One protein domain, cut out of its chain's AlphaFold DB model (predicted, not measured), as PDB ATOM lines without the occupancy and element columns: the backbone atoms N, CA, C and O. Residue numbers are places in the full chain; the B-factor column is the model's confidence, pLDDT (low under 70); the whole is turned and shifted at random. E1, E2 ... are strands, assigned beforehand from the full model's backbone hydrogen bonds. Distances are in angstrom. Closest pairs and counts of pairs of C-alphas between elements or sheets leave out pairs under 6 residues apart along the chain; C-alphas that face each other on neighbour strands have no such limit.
ATOM      1  N   PRO A  34      34.151 -21.326  26.832       94.69
ATOM      2  CA  PRO A  34      33.334 -20.512  25.942       94.69
ATOM      3  C   PRO A  34      34.178 -19.452  25.229       94.69
ATOM      4  O   PRO A  34      34.784 -18.599  25.870       94.69
ATOM      5  N   LYS A  35      34.149 -19.420  23.890       94.50
ATOM      6  CA  LYS A  35      34.906 -18.430  23.090       94.50
ATOM      7  C   LYS A  35      34.617 -16.975  23.473       94.50
ATOM      8  O   LYS A  35      35.463 -16.111  23.301       94.50
ATOM      9  N   VAL A  36      33.424 -16.704  23.999       92.69
ATOM     10  CA  VAL A  36      33.003 -15.381  24.482       92.69
ATOM     11  C   VAL A  36      33.777 -14.905  25.726       92.69
ATOM     12  O   VAL A  36      33.826 -13.703  25.988       92.69
ATOM     13  N   LEU A  37      34.408 -15.820  26.472       96.00
ATOM     14  CA  LEU A  37      35.308 -15.491  27.581       96.00
ATOM     15  C   LEU A  37      36.685 -15.016  27.103       96.00
ATOM     16  O   LEU A  37      37.404 -14.414  27.899       96.00
ATOM     17  N   ALA A  38      37.043 -15.243  25.831       96.56
ATOM     18  CA  ALA A  38      38.336 -14.894  25.237       96.56
ATOM     19  C   ALA A  38      38.503 -13.380  25.021       96.56
ATOM     20  O   ALA A  38      38.592 -12.860  23.906       96.56
ATOM     21  N   ALA A  39      38.552 -12.651  26.122       96.44
ATOM     22  CA  ALA A  39      38.579 -11.204  26.195       96.44
ATOM     23  C   ALA A  39      39.600 -10.755  27.244       96.44
ATOM     24  O   ALA A  39      40.199 -11.577  27.938       96.44
ATOM     25  N   VAL A  40      39.815  -9.443  27.318       97.69
ATOM     26  CA  VAL A  40      40.490  -8.843  28.469       97.69
ATOM     27  C   VAL A  40      39.448  -8.672  29.571       97.69
ATOM     28  O   VAL A  40      38.357  -8.169  29.303       97.69
ATOM     29  N   TRP A  41      39.783  -9.093  30.780       98.00
ATOM     30  CA  TRP A  41      38.992  -8.923  31.991       98.00
ATOM     31  C   TRP A  41      39.775  -8.051  32.960       98.00
ATOM     32  O   TRP A  41      40.949  -8.320  33.196       98.00
ATOM     33  N   GLU A  42      39.139  -7.012  33.485       97.31
ATOM     34  CA  GLU A  42      39.777  -6.013  34.343       97.31
ATOM     35  C   GLU A  42      38.977  -5.817  35.630       97.31
ATOM     36  O   GLU A  42      37.753  -5.678  35.587       97.31
ATOM     37  N   GLY A  43      39.653  -5.787  36.772       96.00
ATOM     38  CA  GLY A  43      39.028  -5.572  38.073       96.00
ATOM     39  C   GLY A  43      39.987  -4.941  39.070       96.00
ATOM     40  O   GLY A  43      41.203  -4.971  38.894       96.00
ATOM     41  N   TYR A  44      39.424  -4.381  40.136       94.12
ATOM     42  CA  TYR A  44      40.190  -3.744  41.201       94.12
ATOM     43  C   TYR A  44      39.767  -4.312  42.549       94.12
ATOM     44  O   TYR A  44      38.574  -4.487  42.808       94.12
ATOM     45  N   TYR A  45      40.745  -4.557  43.415       91.44
ATOM     46  CA  TYR A  45      40.523  -4.803  44.835       91.44
ATOM     47  C   TYR A  45      41.384  -3.832  45.639       91.44
ATOM     48  O   TYR A  45      42.610  -3.938  45.651       91.44
ATOM     49  N   SER A  46      40.744  -2.871  46.311       90.69
ATOM     50  CA  SER A  46      41.441  -1.704  46.865       90.69
ATOM     51  C   SER A  46      42.288  -1.021  45.772       90.69
ATOM     52  O   SER A  46      41.743  -0.666  44.732       90.69
ATOM     53  N   GLU A  47      43.600  -0.876  45.979       87.81
ATOM     54  CA  GLU A  47      44.536  -0.267  45.020       87.81
ATOM     55  C   GLU A  47      45.138  -1.284  44.031       87.81
ATOM     56  O   GLU A  47      45.916  -0.922  43.152       87.81
ATOM     57  N   LEU A  48      44.818  -2.574  44.175       90.06
ATOM     58  CA  LEU A  48      45.394  -3.631  43.348       90.06
ATOM     59  C   LEU A  48      44.578  -3.818  42.074       90.06
ATOM     60  O   LEU A  48      43.361  -4.006  42.120       90.06
ATOM     61  N   HIS A  49      45.279  -3.794  40.945       92.88
ATOM     62  CA  HIS A  49      44.697  -3.837  39.614       92.88
ATOM     63  C   HIS A  49      44.951  -5.193  38.952       92.88
ATOM     64  O   HIS A  49      46.085  -5.537  38.617       92.88
ATOM     65  N   TRP A  50      43.871  -5.934  38.731       95.50
ATOM     66  CA  TRP A  50      43.865  -7.179  37.982       95.50
ATOM     67  C   TRP A  50      43.524  -6.926  36.522       95.50
ATOM     68  O   TRP A  50      42.488  -6.336  36.215       95.50
ATOM     69  N   VAL A  51      44.343  -7.466  35.622       97.12
ATOM     70  CA  VAL A  51      44.007  -7.585  34.198       97.12
ATOM     71  C   VAL A  51      44.363  -8.983  33.735       97.12
ATOM     72  O   VAL A  51      45.475  -9.429  33.990       97.12
ATOM     73  N   ILE A  52      43.466  -9.670  33.035       97.94
ATOM     74  CA  ILE A  52      43.711 -11.013  32.494       97.94
ATOM     75  C   ILE A  52      43.200 -11.074  31.062       97.94
ATOM     76  O   ILE A  52      42.061 -10.697  30.785       97.94
ATOM     77  N   LYS A  53      44.022 -11.573  30.139       98.00
ATOM     78  CA  LYS A  53      43.618 -11.846  28.760       98.00
ATOM     79  C   LYS A  53      43.499 -13.346  28.535       98.00
ATOM     80  O   LYS A  53      44.503 -14.051  28.534       98.00
ATOM     81  N   PHE A  54      42.281 -13.812  28.269       98.31
ATOM     82  CA  PHE A  54      42.046 -15.193  27.844       98.31
ATOM     83  C   PHE A  54      42.097 -15.342  26.321       98.31
ATOM     84  O   PHE A  54      41.655 -14.457  25.568       98.31
ATOM     85  N   THR A  55      42.577 -16.500  25.877       97.44
ATOM     86  CA  THR A  55      42.567 -16.949  24.482       97.44
ATOM     87  C   THR A  55      41.321 -17.806  24.180       97.44
ATOM     88  O   THR A  55      40.667 -18.308  25.097       97.44
ATOM     89  N   PRO A  56      40.930 -17.978  22.898       95.69
ATOM     90  CA  PRO A  56      39.726 -18.734  22.514       95.69
ATOM     91  C   PRO A  56      39.694 -20.212  22.915       95.69
ATOM     92  O   PRO A  56      38.620 -20.810  22.908       95.69
ATOM     93  N   ASP A  57      40.847 -20.799  23.214       94.88
ATOM     94  CA  ASP A  57      41.030 -22.179  23.668       94.88
ATOM     95  C   ASP A  57      41.075 -22.317  25.201       94.88
ATOM     96  O   ASP A  57      41.200 -23.431  25.702       94.88
ATOM     97  N   GLY A  58      40.926 -21.216  25.945       95.19
ATOM     98  CA  GLY A  58      40.949 -21.212  27.411       95.19
ATOM     99  C   GLY A  58      42.332 -21.040  28.030       95.19
ATOM    100  O   GLY A  58      42.474 -21.160  29.242       95.19
ATOM    101  N   GLY A  59      43.349 -20.731  27.227       97.94
ATOM    102  CA  GLY A  59      44.636 -20.271  27.736       97.94
ATOM    103  C   GLY A  59      44.568 -18.856  28.320       97.94
ATOM    104  O   GLY A  59      43.638 -18.085  28.064       97.94
ATOM    105  N   ILE A  60      45.594 -18.506  29.094       98.38
ATOM    106  CA  ILE A  60      45.848 -17.137  29.556       98.38
ATOM    107  C   ILE A  60      47.046 -16.609  28.766       98.38
ATOM    108  O   ILE A  60      48.137 -17.168  28.846       98.38
ATOM    109  N   GLU A  61      46.834 -15.552  27.986       97.81
ATOM    110  CA  GLU A  61      47.867 -14.925  27.152       97.81
ATOM    111  C   GLU A  61      48.810 -14.071  28.003       97.81
ATOM    112  O   GLU A  61      50.030 -14.204  27.928       97.81
ATOM    113  N   TYR A  62      48.224 -13.214  28.840       97.75
ATOM    114  CA  TYR A  62      48.931 -12.390  29.809       97.75
ATOM    115  C   TYR A  62      48.021 -12.028  30.980       97.75
ATOM    116  O   TYR A  62      46.789 -12.040  30.864       97.75
ATOM    117  N   ALA A  63      48.643 -11.638  32.084       97.19
ATOM    118  CA  ALA A  63      47.977 -11.012  33.205       97.19
ATOM    119  C   ALA A  63      48.852  -9.914  33.817       97.19
ATOM    120  O   ALA A  63      50.081 -10.003  33.811       97.19
ATOM    121  N   ARG A  64      48.200  -8.892  34.369       95.06
ATOM    122  CA  ARG A  64      48.772  -8.036  35.408       95.06
ATOM    123  C   ARG A  64      48.371  -8.663  36.734       95.06
ATOM    124  O   ARG A  64      47.241  -8.483  37.187       95.06
ATOM    125  N   ILE A  65      49.271  -9.474  37.280       86.50
ATOM    126  CA  ILE A  65      49.108 -10.043  38.616       86.50
ATOM    127  C   ILE A  65      49.443  -8.965  39.661       86.50
ATOM    128  O   ILE A  65      50.329  -8.132  39.423       86.50
ATOM    129  N   PRO A  66      48.775  -8.967  40.824       76.62
ATOM    130  CA  PRO A  66      49.189  -8.176  41.971       76.62
ATOM    131  C   PRO A  66      50.683  -8.380  42.259       76.62
ATOM    132  O   PRO A  66      51.235  -9.445  41.991       76.62
ATOM    133  N   PHE A  67      51.348  -7.348  42.780       75.50
ATOM    134  CA  PHE A  67      52.786  -7.312  43.107       75.50
ATOM    135  C   PHE A  67      53.774  -7.241  41.931       75.50
ATOM    136  O   PHE A  67      54.859  -6.695  42.118       75.50
ATOM    137  N   ALA A  68      53.429  -7.716  40.730       79.31
ATOM    138  CA  ALA A  68      54.255  -7.477  39.539       79.31
ATOM    139  C   ALA A  68      54.063  -6.058  38.977       79.31
ATOM    140  O   ALA A  68      54.986  -5.502  38.390       79.31
ATOM    141  N   ASP A  69      52.851  -5.513  39.134       79.50
ATOM    142  CA  ASP A  69      52.358  -4.231  38.600       79.50
ATOM    143  C   ASP A  69      52.449  -4.048  37.070       79.50
ATOM    144  O   ASP A  69      52.019  -3.036  36.520       79.50
ATOM    145  N   GLU A  70      52.917  -5.080  36.375       89.50
ATOM    146  CA  GLU A  70      53.205  -5.112  34.948       89.50
ATOM    147  C   GLU A  70      52.617  -6.369  34.297       89.50
ATOM    148  O   GLU A  70      52.253  -7.342  34.967       89.50
ATOM    149  N   PHE A  71      52.512  -6.353  32.968       95.00
ATOM    150  CA  PHE A  71      51.980  -7.482  32.208       95.00
ATOM    151  C   PHE A  71      53.028  -8.578  32.016       95.00
ATOM    152  O   PHE A  71      54.080  -8.357  31.416       95.00
ATOM    153  N   VAL A  72      52.696  -9.788  32.455       96.44
ATOM    154  CA  VAL A  72      53.509 -10.996  32.268       96.44
ATOM    155  C   VAL A  72      52.665 -12.121  31.674       96.44
ATOM    156  O   VAL A  72      51.440 -12.104  31.766       96.44
ATOM    157  N   GLY A  73      53.312 -13.081  31.017       97.25
ATOM    158  CA  GLY A  73      52.659 -14.261  30.435       97.25
ATOM    159  C   GLY A  73      52.981 -15.536  31.212       97.25
ATOM    160  O   GLY A  73      53.822 -15.497  32.111       97.25
ATOM    161  N   PRO A  74      52.382 -16.685  30.869       97.75
ATOM    162  CA  PRO A  74      52.748 -17.976  31.452       97.75
ATOM    163  C   PRO A  74      54.169 -18.400  31.048       97.75
ATOM    164  O   PRO A  74      54.608 -18.142  29.926       97.75
ATOM    165  N   ASN A  75      54.870 -19.109  31.937       97.94
ATOM    166  CA  ASN A  75      56.227 -19.637  31.727       97.94
ATOM    167  C   ASN A  75      57.235 -18.582  31.233       97.94
ATOM    168  O   ASN A  75      58.055 -18.858  30.353       97.94
ATOM    169  N   SER A  76      57.159 -17.364  31.770       96.94
ATOM    170  CA  SER A  76      57.951 -16.224  31.309       96.94
ATOM    171  C   SER A  76      58.895 -15.697  32.389       96.94
ATOM    172  O   SER A  76      58.748 -15.981  33.578       96.94
ATOM    173  N   VAL A  77      59.896 -14.934  31.951       96.88
ATOM    174  CA  VAL A  77      60.747 -14.110  32.813       96.88
ATOM    175  C   VAL A  77      60.726 -12.703  32.235       96.88
ATOM    176  O   VAL A  77      61.021 -12.527  31.052       96.88
ATOM    177  N   ALA A  78      60.389 -11.718  33.057       94.19
ATOM    178  CA  ALA A  78      60.363 -10.315  32.680       94.19
ATOM    179  C   ALA A  78      61.126  -9.473  33.705       94.19
ATOM    180  O   ALA A  78      61.121  -9.776  34.898       94.19
ATOM    181  N   THR A  79      61.769  -8.411  33.223       93.50
ATOM    182  CA  THR A  79      62.464  -7.430  34.057       93.50
ATOM    183  C   THR A  79      61.927  -6.049  33.724       93.50
ATOM    184  O   THR A  79      61.980  -5.631  32.568       93.50
ATOM    185  N   PHE A  80      61.445  -5.340  34.737       91.19
ATOM    186  CA  PHE A  80      60.858  -4.014  34.602       91.19
ATOM    187  C   PHE A  80      61.714  -2.984  35.336       91.19
ATOM    188  O   PHE A  80      62.179  -3.263  36.444       91.19
ATOM    189  N   PRO A  81      61.957  -1.803  34.747       88.50
ATOM    190  CA  PRO A  81      62.620  -0.722  35.459       88.50
ATOM    191  C   PRO A  81      61.710  -0.200  36.575       88.50
ATOM    192  O   PRO A  81      60.509  -0.029  36.377       88.50
ATOM    193  N   MET A  82      62.288   0.096  37.734       83.94
ATOM    194  CA  MET A  82      61.599   0.777  38.830       83.94
ATOM    195  C   MET A  82      62.133   2.200  39.001       83.94
ATOM    196  O   MET A  82      63.173   2.567  38.456       83.94
ATOM    197  N   GLN A  83      61.424   3.018  39.778       79.12
ATOM    198  CA  GLN A  83      61.898   4.355  40.120       79.12
ATOM    199  C   GLN A  83      63.196   4.284  40.951       79.12
ATOM    200  O   GLN A  83      63.293   3.529  41.922       79.12
ATOM    201  N   GLY A  84      64.178   5.113  40.586       72.19
ATOM    202  CA  GLY A  84      65.509   5.154  41.202       72.19
ATOM    203  C   GLY A  84      66.590   4.504  40.332       72.19
ATOM    204  O   GLY A  84      66.298   3.710  39.440       72.19
ATOM    205  N   ASP A  85      67.848   4.872  40.572       70.00
ATOM    206  CA  ASP A  85      68.971   4.402  39.758       70.00
ATOM    207  C   ASP A  85      69.169   2.886  39.917       70.00
ATOM    208  O   ASP A  85      69.372   2.387  41.022       70.00
ATOM    209  N   ASN A  86      69.152   2.161  38.793       73.56
ATOM    210  CA  ASN A  86      69.403   0.714  38.692       73.56
ATOM    211  C   ASN A  86      68.438  -0.207  39.467       73.56
ATOM    212  O   ASN A  86      68.744  -1.387  39.644       73.56
ATOM    213  N   ASN A  87      67.271   0.285  39.888       84.75
ATOM    214  CA  ASN A  87      66.246  -0.554  40.507       84.75
ATOM    215  C   ASN A  87      65.428  -1.289  39.442       84.75
ATOM    216  O   ASN A  87      64.986  -0.693  38.456       84.75
ATOM    217  N   THR A  88      65.180  -2.578  39.660       88.19
ATOM    218  CA  THR A  88      64.356  -3.397  38.768       88.19
ATOM    219  C   THR A  88      63.422  -4.304  39.549       88.19
ATOM    220  O   THR A  88      63.798  -4.787  40.617       88.19
ATOM    221  N   THR A  89      62.271  -4.609  38.956       91.75
ATOM    222  CA  THR A  89      61.451  -5.758  39.333       91.75
ATOM    223  C   THR A  89      61.765  -6.914  38.394       91.75
ATOM    224  O   THR A  89      61.688  -6.741  37.178       91.75
ATOM    225  N   VAL A  90      62.081  -8.093  38.920       93.81
ATOM    226  CA  VAL A  90      62.158  -9.336  38.144       93.81
ATOM    227  C   VAL A  90      60.949 -10.192  38.482       93.81
ATOM    228  O   VAL A  90      60.682 -10.463  39.647       93.81
ATOM    229  N   VAL A  91      60.235 -10.647  37.459       96.00
ATOM    230  CA  VAL A  91      59.060 -11.509  37.598       96.00
ATOM    231  C   VAL A  91      59.290 -12.775  36.795       96.00
ATOM    232  O   VAL A  91      59.536 -12.721  35.591       96.00
ATOM    233  N   LYS A  92      59.202 -13.926  37.457       97.19
ATOM    234  CA  LYS A  92      59.225 -15.247  36.838       97.19
ATOM    235  C   LYS A  92      57.920 -15.967  37.129       97.19
ATOM    236  O   LYS A  92      57.593 -16.253  38.282       97.19
ATOM    237  N   THR A  93      57.210 -16.309  36.071       97.81
ATOM    238  CA  THR A  93      55.932 -17.014  36.129       97.81
ATOM    239  C   THR A  93      56.101 -18.461  35.703       97.81
ATOM    240  O   THR A  93      57.014 -18.816  34.950       97.81
ATOM    241  N   GLY A  94      55.215 -19.308  36.209       97.81
ATOM    242  CA  GLY A  94      55.157 -20.716  35.860       97.81
ATOM    243  C   GLY A  94      53.934 -21.040  35.022       97.81
ATOM    244  O   GLY A  94      53.528 -20.267  34.144       97.81
ATOM    245  N   ARG A  95      53.348 -22.204  35.280       97.75
ATOM    246  CA  ARG A  95      52.176 -22.672  34.543       97.75
ATOM    247  C   ARG A  95      50.940 -21.901  34.986       97.75
ATOM    248  O   ARG A  95      50.646 -21.824  36.174       97.75
ATOM    249  N   TRP A  96      50.181 -21.404  34.017       98.19
ATOM    250  CA  TRP A  96      48.873 -20.806  34.259       98.19
ATOM    251  C   TRP A  96      47.775 -21.640  33.613       98.19
ATOM    252  O   TRP A  96      47.962 -22.180  32.519       98.19
ATOM    253  N   VAL A  97      46.636 -21.746  34.288       97.88
ATOM    254  CA  VAL A  97      45.483 -22.532  33.845       97.88
ATOM    255  C   VAL A  97      44.207 -21.742  34.076       97.88
ATOM    256  O   VAL A  97      44.078 -21.044  35.080       97.88
ATOM    257  N   ALA A  98      43.257 -21.892  33.158       97.94
ATOM    258  CA  ALA A  98      41.878 -21.495  33.369       97.94
ATOM    259  C   ALA A  98      40.951 -22.686  33.111       97.94
ATOM    260  O   ALA A  98      41.089 -23.393  32.113       97.94
ATOM    261  N   GLU A  99      39.990 -22.888  34.003       97.38
ATOM    262  CA  GLU A  99      38.964 -23.915  33.880       97.38
ATOM    263  C   GLU A  99      37.585 -23.272  33.968       97.38
ATOM    264  O   GLU A  99      37.295 -22.480  34.866       97.38
ATOM    265  N   TYR A 100      36.723 -23.623  33.016       96.81
ATOM    266  CA  TYR A 100      35.326 -23.224  33.028       96.81
ATOM    267  C   TYR A 100      34.456 -24.435  33.321       96.81
ATOM    268  O   TYR A 100      34.638 -25.504  32.736       96.81
ATOM    269  N   TYR A 101      33.491 -24.266  34.209       96.25
ATOM    270  CA  TYR A 101      32.646 -25.344  34.684       96.25
ATOM    271  C   TYR A 101      31.199 -25.174  34.232       96.25
ATOM    272  O   TYR A 101      30.715 -24.071  33.980       96.25
ATOM    273  N   SER A 102      30.474 -26.292  34.179       94.00
ATOM    274  CA  SER A 102      29.088 -26.351  33.691       94.00
ATOM    275  C   SER A 102      28.087 -25.481  34.455       94.00
ATOM    276  O   SER A 102      26.988 -25.233  33.971       94.00
ATOM    277  N   ASP A 103      28.428 -25.055  35.666       94.25
ATOM    278  CA  ASP A 103      27.593 -24.195  36.498       94.25
ATOM    279  C   ASP A 103      27.879 -22.694  36.286       94.25
ATOM    280  O   ASP A 103      27.336 -21.861  37.015       94.25
ATOM    281  N   GLY A 104      28.738 -22.340  35.326       95.12
ATOM    282  CA  GLY A 104      29.131 -20.961  35.037       95.12
ATOM    283  C   GLY A 104      30.298 -20.444  35.874       95.12
ATOM    284  O   GLY A 104      30.578 -19.246  35.856       95.12
ATOM    285  N   THR A 105      30.961 -21.313  36.639       98.00
ATOM    286  CA  THR A 105      32.171 -20.947  37.381       98.00
ATOM    287  C   THR A 105      33.371 -20.885  36.440       98.00
ATOM    288  O   THR A 105      33.605 -21.819  35.674       98.00
ATOM    289  N   LEU A 106      34.147 -19.807  36.525       98.38
ATOM    290  CA  LEU A 106      35.488 -19.686  35.963       98.38
ATOM    291  C   LEU A 106      36.492 -19.702  37.118       98.38
ATOM    292  O   LEU A 106      36.342 -18.942  38.079       98.38
ATOM    293  N   ALA A 107      37.487 -20.578  37.020       98.12
ATOM    294  CA  ALA A 107      38.601 -20.673  37.950       98.12
ATOM    295  C   ALA A 107      39.916 -20.459  37.205       98.12
ATOM    296  O   ALA A 107      40.111 -21.018  36.125       98.12
ATOM    297  N   THR A 108      40.828 -19.688  37.785       98.19
ATOM    298  CA  THR A 108      42.202 -19.562  37.298       98.19
ATOM    299  C   THR A 108      43.193 -19.939  38.379       98.19
ATOM    300  O   THR A 108      42.989 -19.610  39.544       98.19
ATOM    301  N   GLU A 109      44.288 -20.557  37.961       97.56
ATOM    302  CA  GLU A 109      45.469 -20.847  38.770       97.56
ATOM    303  C   GLU A 109      46.672 -20.236  38.050       97.56
ATOM    304  O   GLU A 109      46.951 -20.598  36.903       97.56
ATOM    305  N   MET A 110      47.362 -19.291  38.685       97.56
ATOM    306  CA  MET A 110      48.504 -18.588  38.100       97.56
ATOM    307  C   MET A 110      49.727 -18.719  39.000       97.56
ATOM    308  O   MET A 110      49.857 -18.018  40.002       97.56
ATOM    309  N   GLU A 111      50.637 -19.616  38.628       97.06
ATOM    310  CA  GLU A 111      51.902 -19.803  39.332       97.06
ATOM    311  C   GLU A 111      52.843 -18.601  39.137       97.06
ATOM    312  O   GLU A 111      53.185 -18.202  38.012       97.06
ATOM    313  N   VAL A 112      53.321 -18.084  40.262       95.94
ATOM    314  CA  VAL A 112      54.367 -17.078  40.402       95.94
ATOM    315  C   VAL A 112      55.569 -17.758  41.049       95.94
ATOM    316  O   VAL A 112      55.655 -17.913  42.266       95.94
ATOM    317  N   ILE A 113      56.521 -18.182  40.218       96.94
ATOM    318  CA  ILE A 113      57.726 -18.878  40.687       96.94
ATOM    319  C   ILE A 113      58.549 -17.950  41.582       96.94
ATOM    320  O   ILE A 113      59.094 -18.397  42.593       96.94
ATOM    321  N   TYR A 114      58.673 -16.679  41.187       94.94
ATOM    322  CA  TYR A 114      59.400 -15.669  41.946       94.94
ATOM    323  C   TYR A 114      59.105 -14.253  41.434       94.94
ATOM    324  O   TYR A 114      59.142 -14.010  40.228       94.94
ATOM    325  N   ILE A 115      58.885 -13.317  42.349       93.88
ATOM    326  CA  ILE A 115      58.973 -11.873  42.138       93.88
ATOM    327  C   ILE A 115      60.084 -11.351  43.037       93.88
ATOM    328  O   ILE A 115      60.177 -11.741  44.198       93.88
ATOM    329  N   ASP A 116      60.877 -10.441  42.494       92.88
ATOM    330  CA  ASP A 116      61.888  -9.662  43.188       92.88
ATOM    331  C   ASP A 116      61.707  -8.199  42.858       92.88
ATOM    332  O   ASP A 116      61.812  -7.833  41.690       92.88
ATOM    333  N   ALA A 117      61.454  -7.366  43.853       90.94
ATOM    334  CA  ALA A 117      61.261  -5.943  43.660       90.94
ATOM    335  C   ALA A 117      62.129  -5.153  44.635       90.94
ATOM    336  O   ALA A 117      62.101  -5.373  45.849       90.94
ATOM    337  N   MET A 118      62.864  -4.175  44.110       87.50
ATOM    338  CA  MET A 118      63.522  -3.185  44.954       87.50
ATOM    339  C   MET A 118      62.527  -2.092  45.351       87.50
ATOM    340  O   MET A 118      61.908  -1.455  44.509       87.50
ATOM    341  N   THR A 119      62.399  -1.824  46.641       81.25
ATOM    342  CA  THR A 119      61.512  -0.793  47.189       81.25
ATOM    343  C   THR A 119      62.328   0.274  47.925       81.25
ATOM    344  O   THR A 119      63.481   0.026  48.289       81.25
ATOM    345  N   PRO A 120      61.753   1.452  48.226       81.50
ATOM    346  CA  PRO A 120      62.449   2.484  49.001       81.50
ATOM    347  C   PRO A 120      62.923   2.038  50.394       81.50
ATOM    348  O   PRO A 120      63.811   2.668  50.962       81.50
ATOM    349  N   VAL A 121      62.330   0.979  50.955       82.94
ATOM    350  CA  VAL A 121      62.628   0.483  52.310       82.94
ATOM    351  C   VAL A 121      63.438  -0.815  52.316       82.94
ATOM    352  O   VAL A 121      63.775  -1.316  53.387       82.94
ATOM    353  N   GLY A 122      63.781  -1.358  51.145       87.94
ATOM    354  CA  GLY A 122      64.501  -2.623  51.018       87.94
ATOM    355  C   GLY A 122      64.009  -3.468  49.849       87.94
ATOM    356  O   GLY A 122      63.330  -2.981  48.951       87.94
ATOM    357  N   ARG A 123      64.330  -4.757  49.860       91.44
ATOM    358  CA  ARG A 123      63.945  -5.709  48.810       91.44
ATOM    359  C   ARG A 123      62.714  -6.502  49.236       91.44
ATOM    360  O   ARG A 123      62.676  -6.990  50.363       91.44
ATOM    361  N   MET A 124      61.735  -6.637  48.351       91.75
ATOM    362  CA  MET A 124      60.566  -7.495  48.533       91.75
ATOM    363  C   MET A 124      60.643  -8.676  47.579       91.75
ATOM    364  O   MET A 124      60.913  -8.506  46.394       91.75
ATOM    365  N   GLU A 125      60.368  -9.867  48.093       93.56
ATOM    366  CA  GLU A 125      60.311 -11.085  47.299       93.56
ATOM    367  C   GLU A 125      58.999 -11.817  47.544       93.56
ATOM    368  O   GLU A 125      58.496 -11.857  48.669       93.56
ATOM    369  N   MET A 126      58.464 -12.441  46.504       92.81
ATOM    370  CA  MET A 126      57.233 -13.221  46.586       92.81
ATOM    371  C   MET A 126      57.356 -14.476  45.732       92.81
ATOM    372  O   MET A 126      57.985 -14.470  44.677       92.81
ATOM    373  N   LYS A 127      56.774 -15.573  46.200       94.25
ATOM    374  CA  LYS A 127      56.521 -16.776  45.401       94.25
ATOM    375  C   LYS A 127      55.187 -17.357  45.832       94.25
ATOM    376  O   LYS A 127      54.874 -17.323  47.023       94.25
ATOM    377  N   GLY A 128      54.441 -17.937  44.911       94.00
ATOM    378  CA  GLY A 128      53.152 -18.525  45.239       94.00
ATOM    379  C   GLY A 128      52.279 -18.745  44.024       94.00
ATOM    380  O   GLY A 128      52.732 -18.657  42.886       94.00
ATOM    381  N   THR A 129      51.012 -19.005  44.286       94.94
ATOM    382  CA  THR A 129      49.991 -19.202  43.271       94.94
ATOM    383  C   THR A 129      48.822 -18.283  43.560       94.94
ATOM    384  O   THR A 129      48.293 -18.249  44.673       94.94
ATOM    385  N   GLU A 130      48.424 -17.536  42.538       95.00
ATOM    386  CA  GLU A 130      47.247 -16.681  42.583       95.00
ATOM    387  C   GLU A 130      46.042 -17.435  42.028       95.00
ATOM    388  O   GLU A 130      46.105 -18.020  40.939       95.00
ATOM    389  N   TYR A 131      44.927 -17.384  42.751       96.38
ATOM    390  CA  TYR A 131      43.673 -18.007  42.350       96.38
ATOM    391  C   TYR A 131      42.567 -16.969  42.227       96.38
ATOM    392  O   TYR A 131      42.384 -16.147  43.120       96.38
ATOM    393  N   LEU A 132      41.784 -17.051  41.154       97.50
ATOM    394  CA  LEU A 132      40.519 -16.329  41.015       97.50
ATOM    395  C   LEU A 132      39.439 -17.342  40.690       97.50
ATOM    396  O   LEU A 132      39.528 -18.032  39.677       97.50
ATOM    397  N   ILE A 133      38.428 -17.444  41.545       98.12
ATOM    398  CA  ILE A 133      37.365 -18.439  41.394       98.12
ATOM    399  C   ILE A 133      36.019 -17.761  41.589       98.12
ATOM    400  O   ILE A 133      35.767 -17.161  42.631       98.12
ATOM    401  N   GLY A 134      35.122 -17.879  40.613       98.19
ATOM    402  CA  GLY A 134      33.756 -17.400  40.794       98.19
ATOM    403  C   GLY A 134      32.893 -17.421  39.548       98.19
ATOM    404  O   GLY A 134      33.252 -18.014  38.532       98.19
ATOM    405  N   LYS A 135      31.708 -16.819  39.645       98.19
ATOM    406  CA  LYS A 135      30.662 -16.917  38.623       98.19
ATOM    407  C   LYS A 135      30.846 -15.877  37.538       98.19
ATOM    408  O   LYS A 135      31.045 -14.700  37.830       98.19
ATOM    409  N   VAL A 136      30.696 -16.310  36.290       98.00
ATOM    410  CA  VAL A 136      30.643 -15.401  35.148       98.00
ATOM    411  C   VAL A 136      29.199 -15.199  34.707       98.00
ATOM    412  O   VAL A 136      28.507 -16.143  34.331       98.00
ATOM    413  N   ASP A 137      28.767 -13.944  34.697       97.25
ATOM    414  CA  ASP A 137      27.573 -13.486  33.998       97.25
ATOM    415  C   ASP A 137      27.997 -13.006  32.601       97.25
ATOM    416  O   ASP A 137      28.481 -11.885  32.407       97.25
ATOM    417  N   LEU A 138      27.877 -13.902  31.618       91.75
ATOM    418  CA  LEU A 138      28.312 -13.661  30.238       91.75
ATOM    419  C   LEU A 138      27.535 -12.537  29.546       91.75
ATOM    420  O   LEU A 138      28.108 -11.829  28.709       91.75
ATOM    421  N   ASP A 139      26.261 -12.375  29.904       92.12
ATOM    422  CA  ASP A 139      25.369 -11.373  29.325       92.12
ATOM    423  C   ASP A 139      25.757  -9.977  29.807       92.12
ATOM    424  O   ASP A 139      25.835  -9.034  29.015       92.12
ATOM    425  N   LYS A 140      26.087  -9.850  31.097       94.94
ATOM    426  CA  LYS A 140      26.575  -8.591  31.676       94.94
ATOM    427  C   LYS A 140      28.064  -8.353  31.440       94.94
ATOM    428  O   LYS A 140      28.527  -7.228  31.620       94.94
ATOM    429  N   GLY A 141      28.817  -9.380  31.046       96.31
ATOM    430  CA  GLY A 141      30.275  -9.308  30.942       96.31
ATOM    431  C   GLY A 141      30.929  -9.072  32.303       96.31
ATOM    432  O   GLY A 141      31.857  -8.273  32.402       96.31
ATOM    433  N   ILE A 142      30.410  -9.726  33.343       98.00
ATOM    434  CA  ILE A 142      30.864  -9.600  34.731       98.00
ATOM    435  C   ILE A 142      31.361 -10.959  35.215       98.00
ATOM    436  O   ILE A 142      30.737 -11.982  34.948       98.00
ATOM    437  N   TRP A 143      32.478 -10.964  35.929       98.44
ATOM    438  CA  TRP A 143      33.004 -12.119  36.637       98.44
ATOM    439  C   TRP A 143      33.194 -11.735  38.101       98.44
ATOM    440  O   TRP A 143      34.109 -10.990  38.441       98.44
ATOM    441  N   ASP A 144      32.294 -12.224  38.948       98.44
ATOM    442  CA  ASP A 144      32.369 -12.034  40.392       98.44
ATOM    443  C   ASP A 144      33.157 -13.202  40.982       98.44
ATOM    444  O   ASP A 144      32.666 -14.336  41.035       98.44
ATOM    445  N   ALA A 145      34.399 -12.920  41.369       98.31
ATOM    446  CA  ALA A 145      35.381 -13.888  41.825       98.31
ATOM    447  C   ALA A 145      35.786 -13.654  43.280       98.31
ATOM    448  O   ALA A 145      35.655 -12.564  43.834       98.31
ATOM    449  N   VAL A 146      36.325 -14.702  43.889       97.81
ATOM    450  CA  VAL A 146      37.121 -14.618  45.105       97.81
ATOM    451  C   VAL A 146      38.576 -14.795  44.698       97.81
ATOM    452  O   VAL A 146      38.919 -15.765  44.021       97.81
ATOM    453  N   TRP A 147      39.405 -13.832  45.084       96.00
ATOM    454  CA  TRP A 147      40.848 -13.871  44.917       96.00
ATOM    455  C   TRP A 147      41.508 -14.430  46.178       96.00
ATOM    456  O   TRP A 147      41.287 -13.907  47.267       96.00
ATOM    457  N   THR A 148      42.334 -15.461  46.036       94.25
ATOM    458  CA  THR A 148      43.176 -15.988  47.119       94.25
ATOM    459  C   THR A 148      44.610 -16.154  46.644       94.25
ATOM    460  O   THR A 148      44.836 -16.528  45.490       94.25
ATOM    461  N   THR A 149      45.562 -15.966  47.551       91.56
ATOM    462  CA  THR A 149      46.981 -16.225  47.299       91.56
ATOM    463  C   THR A 149      47.472 -17.345  48.210       91.56
ATOM    464  O   THR A 149      47.339 -17.263  49.432       91.56
ATOM    465  N   ASP A 150      48.066 -18.378  47.622       91.69
ATOM    466  CA  ASP A 150      48.869 -19.365  48.350       91.69
ATOM    467  C   ASP A 150      50.342 -19.060  48.091       91.69
ATOM    468  O   ASP A 150      50.887 -19.402  47.041       91.69
ATOM    469  N   GLY A 151      50.981 -18.326  48.999       90.31
ATOM    470  CA  GLY A 151      52.314 -17.801  48.751       90.31
ATOM    471  C   GLY A 151      53.065 -17.398  50.004       90.31
ATOM    472  O   GLY A 151      52.504 -17.251  51.087       90.31
ATOM    473  N   ASN A 152      54.367 -17.208  49.822       91.69
ATOM    474  CA  ASN A 152      55.275 -16.717  50.847       91.69
ATOM    475  C   ASN A 152      55.863 -15.387  50.398       91.69
ATOM    476  O   ASN A 152      56.247 -15.225  49.233       91.69
ATOM    477  N   TYR A 153      55.991 -14.476  51.353       91.38
ATOM    478  CA  TYR A 153      56.527 -13.143  51.140       91.38
ATOM    479  C   TYR A 153      57.753 -12.951  52.010       91.38
ATOM    480  O   TYR A 153      57.780 -13.359  53.170       91.38
ATOM    481  N   TYR A 154      58.761 -12.292  51.460       93.38
ATOM    482  CA  TYR A 154      59.975 -11.976  52.185       93.38
ATOM    483  C   TYR A 154      60.309 -10.509  52.007       93.38
ATOM    484  O   TYR A 154      60.135  -9.939  50.929       93.38
ATOM    485  N   ILE A 155      60.819  -9.910  53.073       92.88
ATOM    486  CA  ILE A 155      61.352  -8.559  53.059       92.88
ATOM    487  C   ILE A 155      62.798  -8.598  53.532       92.88
ATOM    488  O   ILE A 155      63.146  -9.296  54.481       92.88
ATOM    489  N   THR A 156      63.657  -7.851  52.855       94.38
ATOM    490  CA  THR A 156      65.016  -7.563  53.311       94.38
ATOM    491  C   THR A 156      65.130  -6.053  53.461       94.38
ATOM    492  O   THR A 156      65.402  -5.374  52.464       94.38
ATOM    493  N   PRO A 157      64.859  -5.503  54.658       91.56
ATOM    494  CA  PRO A 157      65.056  -4.085  54.918       91.56
ATOM    495  C   PRO A 157      66.521  -3.683  54.708       91.56
ATOM    496  O   PRO A 157      67.435  -4.511  54.761       91.56
ATOM    497  N   LEU A 158      66.767  -2.399  54.450       87.00
ATOM    498  CA  LEU A 158      68.126  -1.906  54.217       87.00
ATOM    499  C   LEU A 158      69.028  -2.137  55.439       87.00
ATOM    500  O   LEU A 158      68.805  -1.570  56.502       87.00
ATOM    501  N   GLY A 159      70.093  -2.920  55.251       84.75
ATOM    502  CA  GLY A 159      71.067  -3.218  56.306       84.75
ATOM    503  C   GLY A 159      70.614  -4.279  57.312       84.75
ATOM    504  O   GLY A 159      71.320  -4.501  58.293       84.75
ATOM    505  N   GLU A 160      69.483  -4.939  57.066       91.38
ATOM    506  CA  GLU A 160      68.939  -5.993  57.921       91.38
ATOM    507  C   GLU A 160      68.931  -7.357  57.219       91.38
ATOM    508  O   GLU A 160      69.185  -7.479  56.017       91.38
ATOM    509  N   GLU A 161      68.655  -8.405  57.994       92.75
ATOM    510  CA  GLU A 161      68.518  -9.754  57.466       92.75
ATOM    511  C   GLU A 161      67.163  -9.965  56.784       92.75
ATOM    512  O   GLU A 161      66.124  -9.409  57.153       92.75
ATOM    513  N   ARG A 162      67.183 -10.839  55.779       95.12
ATOM    514  CA  ARG A 162      65.994 -11.287  55.067       95.12
ATOM    515  C   ARG A 162      65.043 -12.006  56.021       95.12
ATOM    516  O   ARG A 162      65.398 -13.035  56.589       95.12
ATOM    517  N   THR A 163      63.813 -11.518  56.103       94.00
ATOM    518  CA  THR A 163      62.774 -12.044  56.990       94.00
ATOM    519  C   THR A 163      61.554 -12.472  56.183       94.00
ATOM    520  O   THR A 163      61.127 -11.775  55.263       94.00
ATOM    521  N   GLU A 164      60.998 -13.638  56.506       94.19
ATOM    522  CA  GLU A 164      59.705 -14.083  55.982       94.19
ATOM    523  C   GLU A 164      58.583 -13.347  56.709       94.19
ATOM    524  O   GLU A 164      58.569 -13.282  57.940       94.19
ATOM    525  N   LEU A 165      57.661 -12.761  55.951       89.06
ATOM    526  CA  LEU A 165      56.483 -12.135  56.530       89.06
ATOM    527  C   LEU A 165      55.519 -13.226  57.012       89.06
ATOM    528  O   LEU A 165      55.379 -14.254  56.343       89.06
ATOM    529  N   PRO A 166      54.851 -13.024  58.160       85.00
ATOM    530  CA  PRO A 166      53.896 -13.994  58.668       85.00
ATOM    531  C   PRO A 166      52.781 -14.230  57.646       85.00
ATOM    532  O   PRO A 166      52.205 -13.286  57.106       85.00
ATOM    533  N   TYR A 167      52.479 -15.505  57.402       77.69
ATOM    534  CA  TYR A 167      51.323 -15.896  56.610       77.69
ATOM    535  C   TYR A 167      50.057 -15.687  57.442       77.69
ATOM    536  O   TYR A 167      49.859 -16.343  58.468       77.69
ATOM    537  N   GLU A 168      49.200 -14.774  56.998       73.56
ATOM    538  CA  GLU A 168      47.844 -14.651  57.516       73.56
ATOM    539  C   GLU A 168      46.909 -15.443  56.608       73.56
ATOM    540  O   GLU A 168      46.893 -15.249  55.394       73.56
ATOM    541  N   TYR A 169      46.146 -16.361  57.203       71.50
ATOM    542  CA  TYR A 169      45.122 -17.095  56.477       71.50
ATOM    543  C   TYR A 169      44.079 -16.107  55.942       71.50
ATOM    544  O   TYR A 169      43.444 -15.389  56.716       71.50
ATOM    545  N   ASP A 170      43.930 -16.066  54.620       76.12
ATOM    546  CA  ASP A 170      43.013 -15.177  53.916       76.12
ATOM    547  C   ASP A 170      41.794 -15.982  53.450       76.12
ATOM    548  O   ASP A 170      41.917 -16.871  52.607       76.12
ATOM    549  N   ASP A 171      40.607 -15.652  53.975       81.81
ATOM    550  CA  ASP A 171      39.321 -16.205  53.510       81.81
ATOM    551  C   ASP A 171      38.997 -15.806  52.052       81.81
ATOM    552  O   ASP A 171      38.003 -16.252  51.471       81.81
ATOM    553  N   GLY A 172      39.848 -14.971  51.456       90.69
ATOM    554  CA  GLY A 172      39.780 -14.530  50.082       90.69
ATOM    555  C   GLY A 172      39.145 -13.154  49.945       90.69
ATOM    556  O   GLY A 172      38.327 -12.694  50.744       90.69
ATOM    557  N   LYS A 173      39.543 -12.473  48.879       93.81
ATOM    558  CA  LYS A 173      39.191 -11.089  48.576       93.81
ATOM    559  C   LYS A 173      38.139 -11.082  47.469       93.81
ATOM    560  O   LYS A 173      38.458 -11.473  46.345       93.81
ATOM    561  N   PRO A 174      36.886 -10.673  47.737       96.50
ATOM    562  CA  PRO A 174      35.882 -10.589  46.686       96.50
ATOM    563  C   PRO A 174      36.287  -9.510  45.679       96.50
ATOM    564  O   PRO A 174      36.551  -8.367  46.054       96.50
ATOM    565  N   ILE A 175      36.323  -9.866  44.401       97.38
ATOM    566  CA  ILE A 175      36.684  -8.976  43.301       97.38
ATOM    567  C   ILE A 175      35.722  -9.168  42.132       97.38
ATOM    568  O   ILE A 175      35.403 -10.286  41.735       97.38
ATOM    569  N   THR A 176      35.287  -8.056  41.552       98.19
ATOM    570  CA  THR A 176      34.494  -8.060  40.326       98.19
ATOM    571  C   THR A 176      35.379  -7.663  39.154       98.19
ATOM    572  O   THR A 176      35.866  -6.530  39.095       98.19
ATOM    573  N   LEU A 177      35.550  -8.571  38.196       98.25
ATOM    574  CA  LEU A 177      36.202  -8.296  36.923       98.25
ATOM    575  C   LEU A 177      35.152  -8.011  35.847       98.25
ATOM    576  O   LEU A 177      34.121  -8.678  35.749       98.25
ATOM    577  N   LYS A 178      35.424  -7.023  35.004       97.94
ATOM    578  CA  LYS A 178      34.587  -6.630  33.874       97.94
ATOM    579  C   LYS A 178      35.270  -7.007  32.576       97.94
ATOM    580  O   LYS A 178      36.454  -6.741  32.377       97.94
ATOM    581  N   ARG A 179      34.499  -7.583  31.663       96.94
ATOM    582  CA  ARG A 179      34.943  -7.844  30.299       96.94
ATOM    583  C   ARG A 179      35.123  -6.520  29.565       96.94
ATOM    584  O   ARG A 179      34.165  -5.778  29.350       96.94
ATOM    585  N   MET A 180      36.334  -6.265  29.101       94.38
ATOM    586  CA  MET A 180      36.659  -5.082  28.319       94.38
ATOM    587  C   MET A 180      36.218  -5.287  26.871       94.38
ATOM    588  O   MET A 180      36.747  -6.132  26.145       94.38
ATOM    589  N   VAL A 181      35.232  -4.501  26.440       78.31
ATOM    590  CA  VAL A 181      34.803  -4.444  25.039       78.31
ATOM    591  C   VAL A 181      35.640  -3.385  24.334       78.31
ATOM    592  O   VAL A 181      35.555  -2.198  24.649       78.31
TER     593      VAL A 181
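This is residues 34 to 181 of the 195 residues of an uncharacterized protein of Planctomycetes bacterium RBG_13_44_8b (UniProt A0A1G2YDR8). One antiparallel sheet of nine strands curls like part of a barrel, its edge strand E3 coming round to E5, while the long strands E5 to E8 bend and run on past this curl with E4 as the other edge. Residues 65 to 69 lie in the hollow of the curl. The printed part has 148 residues, no named helix, and strands E1 to E9 along the chain; the sheet order is E3 E2 E1 E9 E8 E7 E6 E5 E4, all strand. It is compact, with a radius of gyration of the C-alphas of 16.2 A, yet elongated, spanning 53 by 30 by 25 A.

Find C-alpha 122 at (64.501, -2.623, 51.018); from there E7, residues 122 to 137, runs 42.1 A. Its neighbours in the sheet are E8, residues 142 to 157, 40.1 A long, and E6, residues 105 to 119, 36.9 A long; E5, residues 88 to 101, 38.8 A long, is the neighbour of E6. E4 is 77 to 81. C-alpha 40 at (40.490, -8.843, 28.469) opens E1, 40 to 45; E2 is 48 to 54, E3 60 to 64. E9, 173 to 180, ends at (36.659, -5.082, 28.319).

Look first at the hairpin E7 and E8, where N 129 and O 150 are 2.8 A apart, within hydrogen-bond range. E7 bends by 60 degrees at residue 127, and E8 by 62 degrees at 151. E9 is antiparallel to E8 at 119 degrees, with N 145 and O 175 2.8 A apart. The sheet is folded, bent back into two leaves that face each other, with E6 as the hinge. The closest C-alphas of E3 and E5, Ile 60 and Trp 96, are 6.7 A apart.

The farthest C-alphas, Asp 139 and Gly 159, are 53.7 A apart. The printed part has no cut. The links E3 to E4 and E8 to E9 are long. No printed residue is under 70 in pLDDT.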